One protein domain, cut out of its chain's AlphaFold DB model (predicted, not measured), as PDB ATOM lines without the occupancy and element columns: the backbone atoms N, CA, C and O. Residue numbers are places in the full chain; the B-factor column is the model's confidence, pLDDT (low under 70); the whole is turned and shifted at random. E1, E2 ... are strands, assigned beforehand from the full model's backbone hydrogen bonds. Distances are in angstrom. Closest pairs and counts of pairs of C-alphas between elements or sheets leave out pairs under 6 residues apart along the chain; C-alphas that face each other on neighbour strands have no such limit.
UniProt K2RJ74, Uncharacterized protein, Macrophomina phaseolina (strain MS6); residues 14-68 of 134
ATOM      1  N   TYR A  14      59.571 176.556 155.355       74.19
ATOM      2  CA  TYR A  14      60.559 177.208 154.510       74.19
ATOM      3  C   TYR A  14      61.777 176.312 154.349       74.19
ATOM      4  O   TYR A  14      62.180 175.594 155.267       74.19
ATOM      5  N   GLU A  15      62.377 176.348 153.164       79.25
ATOM      6  CA  GLU A  15      63.579 175.573 152.900       79.25
ATOM      7  C   GLU A  15      64.782 176.234 153.580       79.25
ATOM      8  O   GLU A  15      65.065 177.422 153.421       79.25
ATOM      9  N   VAL A  16      65.499 175.433 154.358       80.62
ATOM     10  CA  VAL A  16      66.762 175.788 154.991       80.62
ATOM     11  C   VAL A  16      67.845 174.976 154.312       80.62
ATOM     12  O   VAL A  16      67.897 173.748 154.428       80.62
ATOM     13  N   PHE A  17      68.724 175.675 153.608       82.44
ATOM     14  CA  PHE A  17      69.883 175.071 152.977       82.44
ATOM     15  C   PHE A  17      71.109 175.277 153.858       82.44
ATOM     16  O   PHE A  17      71.356 176.377 154.350       82.44
ATOM     17  N   THR A  18      71.874 174.208 154.076       80.56
ATOM     18  CA  THR A  18      73.091 174.249 154.894       80.56
ATOM     19  C   THR A  18      74.265 173.594 154.176       80.56
ATOM     20  O   THR A  18      74.107 172.847 153.204       80.56
ATOM     21  N   GLY A  19      75.472 173.904 154.656       80.25
ATOM     22  CA  GLY A  19      76.706 173.424 154.041       80.25
ATOM     23  C   GLY A  19      77.001 174.099 152.703       80.25
ATOM     24  O   GLY A  19      77.491 173.429 151.796       80.25
ATOM     25  N   CYS A  20      76.684 175.395 152.582       83.06
ATOM     26  CA  CYS A  20      77.044 176.224 151.437       83.06
ATOM     27  C   CYS A  20      78.554 176.186 151.177       83.06
ATOM     28  O   CYS A  20      79.352 176.414 152.087       83.06
ATOM     29  N   ARG A  21      78.940 175.944 149.926       81.25
ATOM     30  CA  ARG A  21      80.332 175.965 149.459       81.25
ATOM     31  C   ARG A  21      80.364 176.632 148.100       81.25
ATOM     32  O   ARG A  21      79.472 176.376 147.290       81.25
ATOM     33  N   GLY A  22      81.369 177.448 147.834       79.00
ATOM     34  CA  GLY A  22      81.569 177.959 146.494       79.00
ATOM     35  C   GLY A  22      82.348 176.976 145.627       79.00
ATOM     36  O   GLY A  22      83.133 176.162 146.121       79.00
ATOM     37  N   THR A  23      82.100 177.037 144.322       72.69
ATOM     38  CA  THR A  23      82.795 176.215 143.325       72.69
ATOM     39  C   THR A  23      83.771 177.049 142.500       72.69
ATOM     40  O   THR A  23      84.047 176.726 141.343       72.69
ATOM     41  N   THR A  24      84.267 178.169 143.044       71.44
ATOM     42  CA  THR A  24      85.299 178.938 142.343       71.44
ATOM     43  C   THR A  24      86.605 178.147 142.311       71.44
ATOM     44  O   THR A  24      86.872 177.292 143.157       71.44
ATOM     45  N   TRP A  25      87.468 178.458 141.344       63.69
ATOM     46  CA  TRP A  25      88.797 177.847 141.246       63.69
ATOM     47  C   TRP A  25      89.637 178.037 142.524       63.69
ATOM     48  O   TRP A  25      90.488 177.204 142.821       63.69
ATOM     49  N   MET A  26      89.372 179.094 143.305       65.50
ATOM     50  CA  MET A  26      90.018 179.343 144.599       65.50
ATOM     51  C   MET A  26      89.579 178.345 145.677       65.50
ATOM     52  O   MET A  26      90.352 178.034 146.576       65.50
ATOM     53  N   GLU A  27      88.357 177.824 145.584       67.19
ATOM     54  CA  GLU A  27      87.782 176.904 146.570       67.19
ATOM     55  C   GLU A  27      88.086 175.438 146.225       67.19
ATOM     56  O   GLU A  27      88.043 174.581 147.103       67.19
ATOM     57  N   SER A  28      88.458 175.142 144.969       62.97
ATOM     58  CA  SER A  28      88.838 173.800 144.483       62.97
ATOM     59  C   SER A  28      87.805 172.698 144.784       62.97
ATOM     60  O   SER A  28      88.141 171.514 144.823       62.97
ATOM     61  N   VAL A  29      86.536 173.066 144.983       70.81
ATOM     62  CA  VAL A  29      85.439 172.121 145.221       70.81
ATOM     63  C   VAL A  29      84.757 171.810 143.893       70.81
ATOM     64  O   VAL A  29      84.279 172.707 143.200       70.81
ATOM     65  N   ALA A  30      84.709 170.525 143.540       72.06
ATOM     66  CA  ALA A  30      83.972 170.060 142.373       72.06
ATOM     67  C   ALA A  30      82.462 170.260 142.566       72.06
ATOM     68  O   ALA A  30      81.939 170.098 143.672       72.06
ATOM     69  N   GLN A  31      81.763 170.570 141.472       75.06
ATOM     70  CA  GLN A  31      80.305 170.616 141.483       75.06
ATOM     71  C   GLN A  31      79.728 169.253 141.866       75.06
ATOM     72  O   GLN A  31      80.183 168.217 141.380       75.06
ATOM     73  N   ASP A  32      78.716 169.270 142.732       80.88
ATOM     74  CA  ASP A  32      77.992 168.062 143.119       80.88
ATOM     75  C   ASP A  32      76.699 167.981 142.291       80.88
ATOM     76  O   ASP A  32      75.861 168.888 142.374       80.88
ATOM     77  N   PRO A  33      76.511 166.935 141.466       80.50
ATOM     78  CA  PRO A  33      75.273 166.755 140.714       80.50
ATOM     79  C   PRO A  33      74.057 166.490 141.617       80.50
ATOM     80  O   PRO A  33      72.931 166.677 141.172       80.50
ATOM     81  N   ASN A  34      74.267 166.091 142.876       81.62
ATOM     82  CA  ASN A  34      73.215 165.856 143.866       81.62
ATOM     83  C   ASN A  34      73.085 167.009 144.877       81.62
ATOM     84  O   ASN A  34      72.517 166.823 145.954       81.62
ATOM     85  N   ALA A  35      73.619 168.193 144.560       84.06
ATOM     86  CA  ALA A  35      73.507 169.355 145.432       84.06
ATOM     87  C   ALA A  35      72.038 169.734 145.696       84.06
ATOM     88  O   ALA A  35      71.203 169.796 144.791       84.06
ATOM     89  N   ALA A  36      71.739 170.049 146.955       84.56
ATOM     90  CA  ALA A  36      70.415 170.451 147.415       84.56
ATOM     91  C   ALA A  36      69.914 171.736 146.731       84.56
ATOM     92  O   ALA A  36      68.744 171.837 146.373       84.56
ATOM     93  N   CYS A  37      70.813 172.694 146.531       84.88
ATOM     94  CA  CYS A  37      70.623 173.859 145.675       84.88
ATOM     95  C   CYS A  37      71.962 174.165 144.986       84.88
ATOM     96  O   CYS A  37      73.015 173.722 145.463       84.88
ATOM     97  N   GLY A  38      71.945 174.936 143.899       83.56
ATOM     98  CA  GLY A  38      73.155 175.389 143.209       83.56
ATOM     99  C   GLY A  38      73.012 175.407 141.685       83.56
ATOM    100  O   GLY A  38      71.920 175.170 141.175       83.56
ATOM    101  N   PRO A  39      74.105 175.649 140.941       77.06
ATOM    102  CA  PRO A  39      74.073 175.811 139.482       77.06
ATOM    103  C   PRO A  39      73.608 174.553 138.735       77.06
ATOM    104  O   PRO A  39      73.046 174.634 137.648       77.06
ATOM    105  N   SER A  40      73.882 173.386 139.319       78.44
ATOM    106  CA  SER A  40      73.514 172.059 138.822       78.44
ATOM    107  C   SER A  40      72.170 171.555 139.365       78.44
ATOM    108  O   SER A  40      71.731 170.478 138.970       78.44
ATOM    109  N   SER A  41      71.512 172.306 140.255       81.69
ATOM    110  CA  SER A  41      70.227 171.949 140.864       81.69
ATOM    111  C   SER A  41      69.081 172.761 140.255       81.69
ATOM    112  O   SER A  41      69.281 173.836 139.696       81.69
ATOM    113  N   ALA A  42      67.847 172.269 140.393       80.31
ATOM    114  CA  ALA A  42      66.645 173.010 140.004       80.31
ATOM    115  C   ALA A  42      66.330 174.188 140.951       80.31
ATOM    116  O   ALA A  42      65.465 175.005 140.642       80.31
ATOM    117  N   VAL A  43      67.009 174.266 142.103       82.81
ATOM    118  CA  VAL A  43      66.784 175.277 143.144       82.81
ATOM    119  C   VAL A  43      68.004 176.185 143.293       82.81
ATOM    120  O   VAL A  43      69.145 175.723 143.367       82.81
ATOM    121  N   THR A  44      67.758 177.494 143.371       81.56
ATOM    122  CA  THR A  44      68.785 178.529 143.565       81.56
ATOM    123  C   THR A  44      69.256 178.585 145.025       81.56
ATOM    124  O   THR A  44      68.453 178.500 145.951       81.56
ATOM    125  N   CYS A  45      70.568 178.754 145.234       78.75
ATOM    126  CA  CYS A  45      71.168 178.976 146.558       78.75
ATOM    127  C   CYS A  45      71.387 180.459 146.905       78.75
ATOM    128  O   CYS A  45      72.043 180.755 147.902       78.75
ATOM    129  N   GLU A  46      70.925 181.405 146.089       75.94
ATOM    130  CA  GLU A  46      71.405 182.795 146.135       75.94
ATOM    131  C   GLU A  46      71.188 183.472 147.497       75.94
ATOM    132  O   GLU A  46      72.085 184.127 148.023       75.94
ATOM    133  N   GLN A  47      70.031 183.243 148.124       74.88
ATOM    134  CA  GLN A  47      69.736 183.770 149.458       74.88
ATOM    135  C   GLN A  47      70.403 182.982 150.588       74.88
ATOM    136  O   GLN A  47      70.832 183.584 151.571       74.88
ATOM    137  N   ALA A  48      70.505 181.658 150.460       76.19
ATOM    138  CA  ALA A  48      71.075 180.807 151.503       76.19
ATOM    139  C   ALA A  48      72.604 180.927 151.589       76.19
ATOM    140  O   ALA A  48      73.167 180.884 152.678       76.19
ATOM    141  N   CYS A  49      73.270 181.119 150.449       76.19
ATOM    142  CA  CYS A  49      74.724 181.211 150.345       76.19
ATOM    143  C   CYS A  49      75.209 182.624 150.011       76.19
ATOM    144  O   CYS A  49      76.304 182.778 149.477       76.19
ATOM    145  N   LYS A  50      74.422 183.657 150.339       76.25
ATOM    146  CA  LYS A  50      74.777 185.068 150.105       76.25
ATOM    147  C   LYS A  50      76.131 185.466 150.714       76.25
ATOM    148  O   LYS A  50      76.806 186.344 150.192       76.25
ATOM    149  N   ASP A  51      76.508 184.811 151.814       73.94
ATOM    150  CA  ASP A  51      77.730 185.091 152.572       73.94
ATOM    151  C   ASP A  51      78.923 184.247 152.083       73.94
ATOM    152  O   ASP A  51      80.042 184.386 152.575       73.94
ATOM    153  N   VAL A  52      78.702 183.364 151.102       75.38
ATOM    154  CA  VAL A  52      79.771 182.632 150.424       75.38
ATOM    155  C   VAL A  52      80.293 183.489 149.282       75.38
ATOM    156  O   VAL A  52      79.529 183.971 148.449       75.38
ATOM    157  N   ASN A  53      81.614 183.652 149.217       68.19
ATOM    158  CA  ASN A  53      82.299 184.476 148.222       68.19
ATOM    159  C   ASN A  53      82.356 183.801 146.833       68.19
ATOM    160  O   ASN A  53      83.415 183.660 146.227       68.19
ATOM    161  N   SER A  54      81.205 183.330 146.351       68.75
ATOM    162  CA  SER A  54      81.043 182.567 145.115       68.75
ATOM    163  C   SER A  54      79.671 182.868 144.484       68.75
ATOM    164  O   SER A  54      78.770 182.020 144.492       68.75
ATOM    165  N   PRO A  55      79.459 184.103 143.980       68.25
ATOM    166  CA  PRO A  55      78.153 184.561 143.505       68.25
ATOM    167  C   PRO A  55      77.647 183.703 142.342       68.25
ATOM    168  O   PRO A  55      78.336 183.544 141.338       68.25
ATOM    169  N   GLY A  56      76.454 183.121 142.487       68.94
ATOM    170  CA  GLY A  56      75.838 182.256 141.470       68.94
ATOM    171  C   GLY A  56      76.533 180.905 141.245       68.94
ATOM    172  O   GLY A  56      76.061 180.110 140.439       68.94
ATOM    173  N   LEU A  57      77.629 180.633 141.958       77.31
ATOM    174  CA  LEU A  57      78.421 179.404 141.868       77.31
ATOM    175  C   LEU A  57      78.400 178.599 143.175       77.31
ATOM    176  O   LEU A  57      78.925 177.492 143.232       77.31
ATOM    177  N   ALA A  58      77.780 179.130 144.228       84.69
ATOM    178  CA  ALA A  58      77.608 178.409 145.475       84.69
ATOM    179  C   ALA A  58      76.588 177.268 145.345       84.69
ATOM    180  O   ALA A  58      75.537 177.410 144.717       84.69
ATOM    181  N   GLN A  59      76.893 176.150 145.997       85.56
ATOM    182  CA  GLN A  59      76.011 174.995 146.127       85.56
ATOM    183  C   GLN A  59      75.886 174.570 147.596       85.56
ATOM    184  O   GLN A  59      76.824 174.735 148.380       85.56
ATOM    185  N   CYS A  60      74.748 173.980 147.963       86.06
ATOM    186  CA  CYS A  60      74.511 173.409 149.293       86.06
ATOM    187  C   CYS A  60      74.462 171.894 149.245       86.06
ATOM    188  O   CYS A  60      73.930 171.312 148.301       86.06
ATOM    189  N   THR A  61      74.922 171.247 150.311       83.81
ATOM    190  CA  THR A  61      74.830 169.786 150.421       83.81
ATOM    191  C   THR A  61      73.543 169.299 151.048       83.81
ATOM    192  O   THR A  61      73.115 168.188 150.757       83.81
ATOM    193  N   THR A  62      72.920 170.107 151.903       83.25
ATOM    194  CA  THR A  62      71.784 169.644 152.696       83.25
ATOM    195  C   THR A  62      70.602 170.579 152.523       83.25
ATOM    196  O   THR A  62      70.747 171.799 152.618       83.25
ATOM    197  N   ARG A  63      69.425 169.981 152.314       83.56
ATOM    198  CA  ARG A  63      68.125 170.644 152.387       83.56
ATOM    199  C   ARG A  63      67.368 170.120 153.596       83.56
ATOM    200  O   ARG A  63      67.139 168.918 153.709       83.56
ATOM    201  N   THR A  64      66.954 171.030 154.461       81.19
ATOM    202  CA  THR A  64      66.062 170.758 155.589       81.19
ATOM    203  C   THR A  64      64.857 171.683 155.520       81.19
ATOM    204  O   THR A  64      64.964 172.786 154.993       81.19
ATOM    205  N   LEU A  65      63.720 171.247 156.050       76.81
ATOM    206  CA  LEU A  65      62.536 172.092 156.187       76.81
ATOM    207  C   LEU A  65      62.537 172.721 157.580       76.81
ATOM    208  O   LEU A  65      62.636 172.018 158.584       76.81
ATOM    209  N   GLY A  66      62.481 174.047 157.622       73.44
ATOM    210  CA  GLY A  66      62.189 174.814 158.824       73.44
ATOM    211  C   GLY A  66      60.706 175.164 158.880       73.44
ATOM    212  O   GLY A  66      60.040 175.218 157.851       73.44
ATOM    213  N   HIS A  67      60.194 175.441 160.078       75.25
ATOM    214  CA  HIS A  67      58.818 175.890 160.286       75.25
ATOM    215  C   HIS A  67      58.825 177.208 161.054       75.25
ATOM    216  O   HIS A  67      59.520 177.327 162.065       75.25
ATOM    217  N   LYS A  68      58.054 178.200 160.599       68.94
ATOM    218  CA  LYS A  68      57.824 179.419 161.386       68.94
ATOM    219  C   LYS A  68      56.645 179.194 162.320       68.94
ATOM    220  O   LYS A  68      55.537 178.900 161.877       68.94
TER     221      LYS A  68
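What this domain is: This is residues 14 to 68 of the 134 residues of an uncharacterized protein of Macrophomina phaseolina (strain MS6) (UniProt K2RJ74). There is little regular structure here: a two-stranded ribbon, E1 and E2, makes one end of an elongated shape, and the looping residues 19 to 61 make the rest. The short pairing of residues 21 to 22 with 58 to 59, antiparallel, ties that loop together. The printed part has 55 residues, with no named helix and two strands, E1 then E2, antiparallel; its class is all strand, with 11 residues in named elements. It is compact, with a radius of gyration of the C-alphas of 10.6 A, and spans 37 by 22 by 15 A.

How they stand to each other: E1, residues 14 to 18, and E2, residues 62 to 67, form a hairpin, antiparallel at 144 degrees between directions. C-alphas 17 and 63 face each other at 4.8 A. N 16 and O 64, 2.8 A apart, are within hydrogen-bond range.

Where its parts are: E1 runs 12.9 A from C-alpha 14 at (60.559, 177.208, 154.510). E2 runs 16.3 A to C-alpha 67 at (58.818, 175.890, 160.286).

The domain as a whole: The C-alphas farthest apart, of Trp 25 and Lys 68, are 37.0 A apart. The printed part has no cut; the 43-residue link is long. Residues 25 to 28, 53 to 56 and 68 have pLDDT under 70.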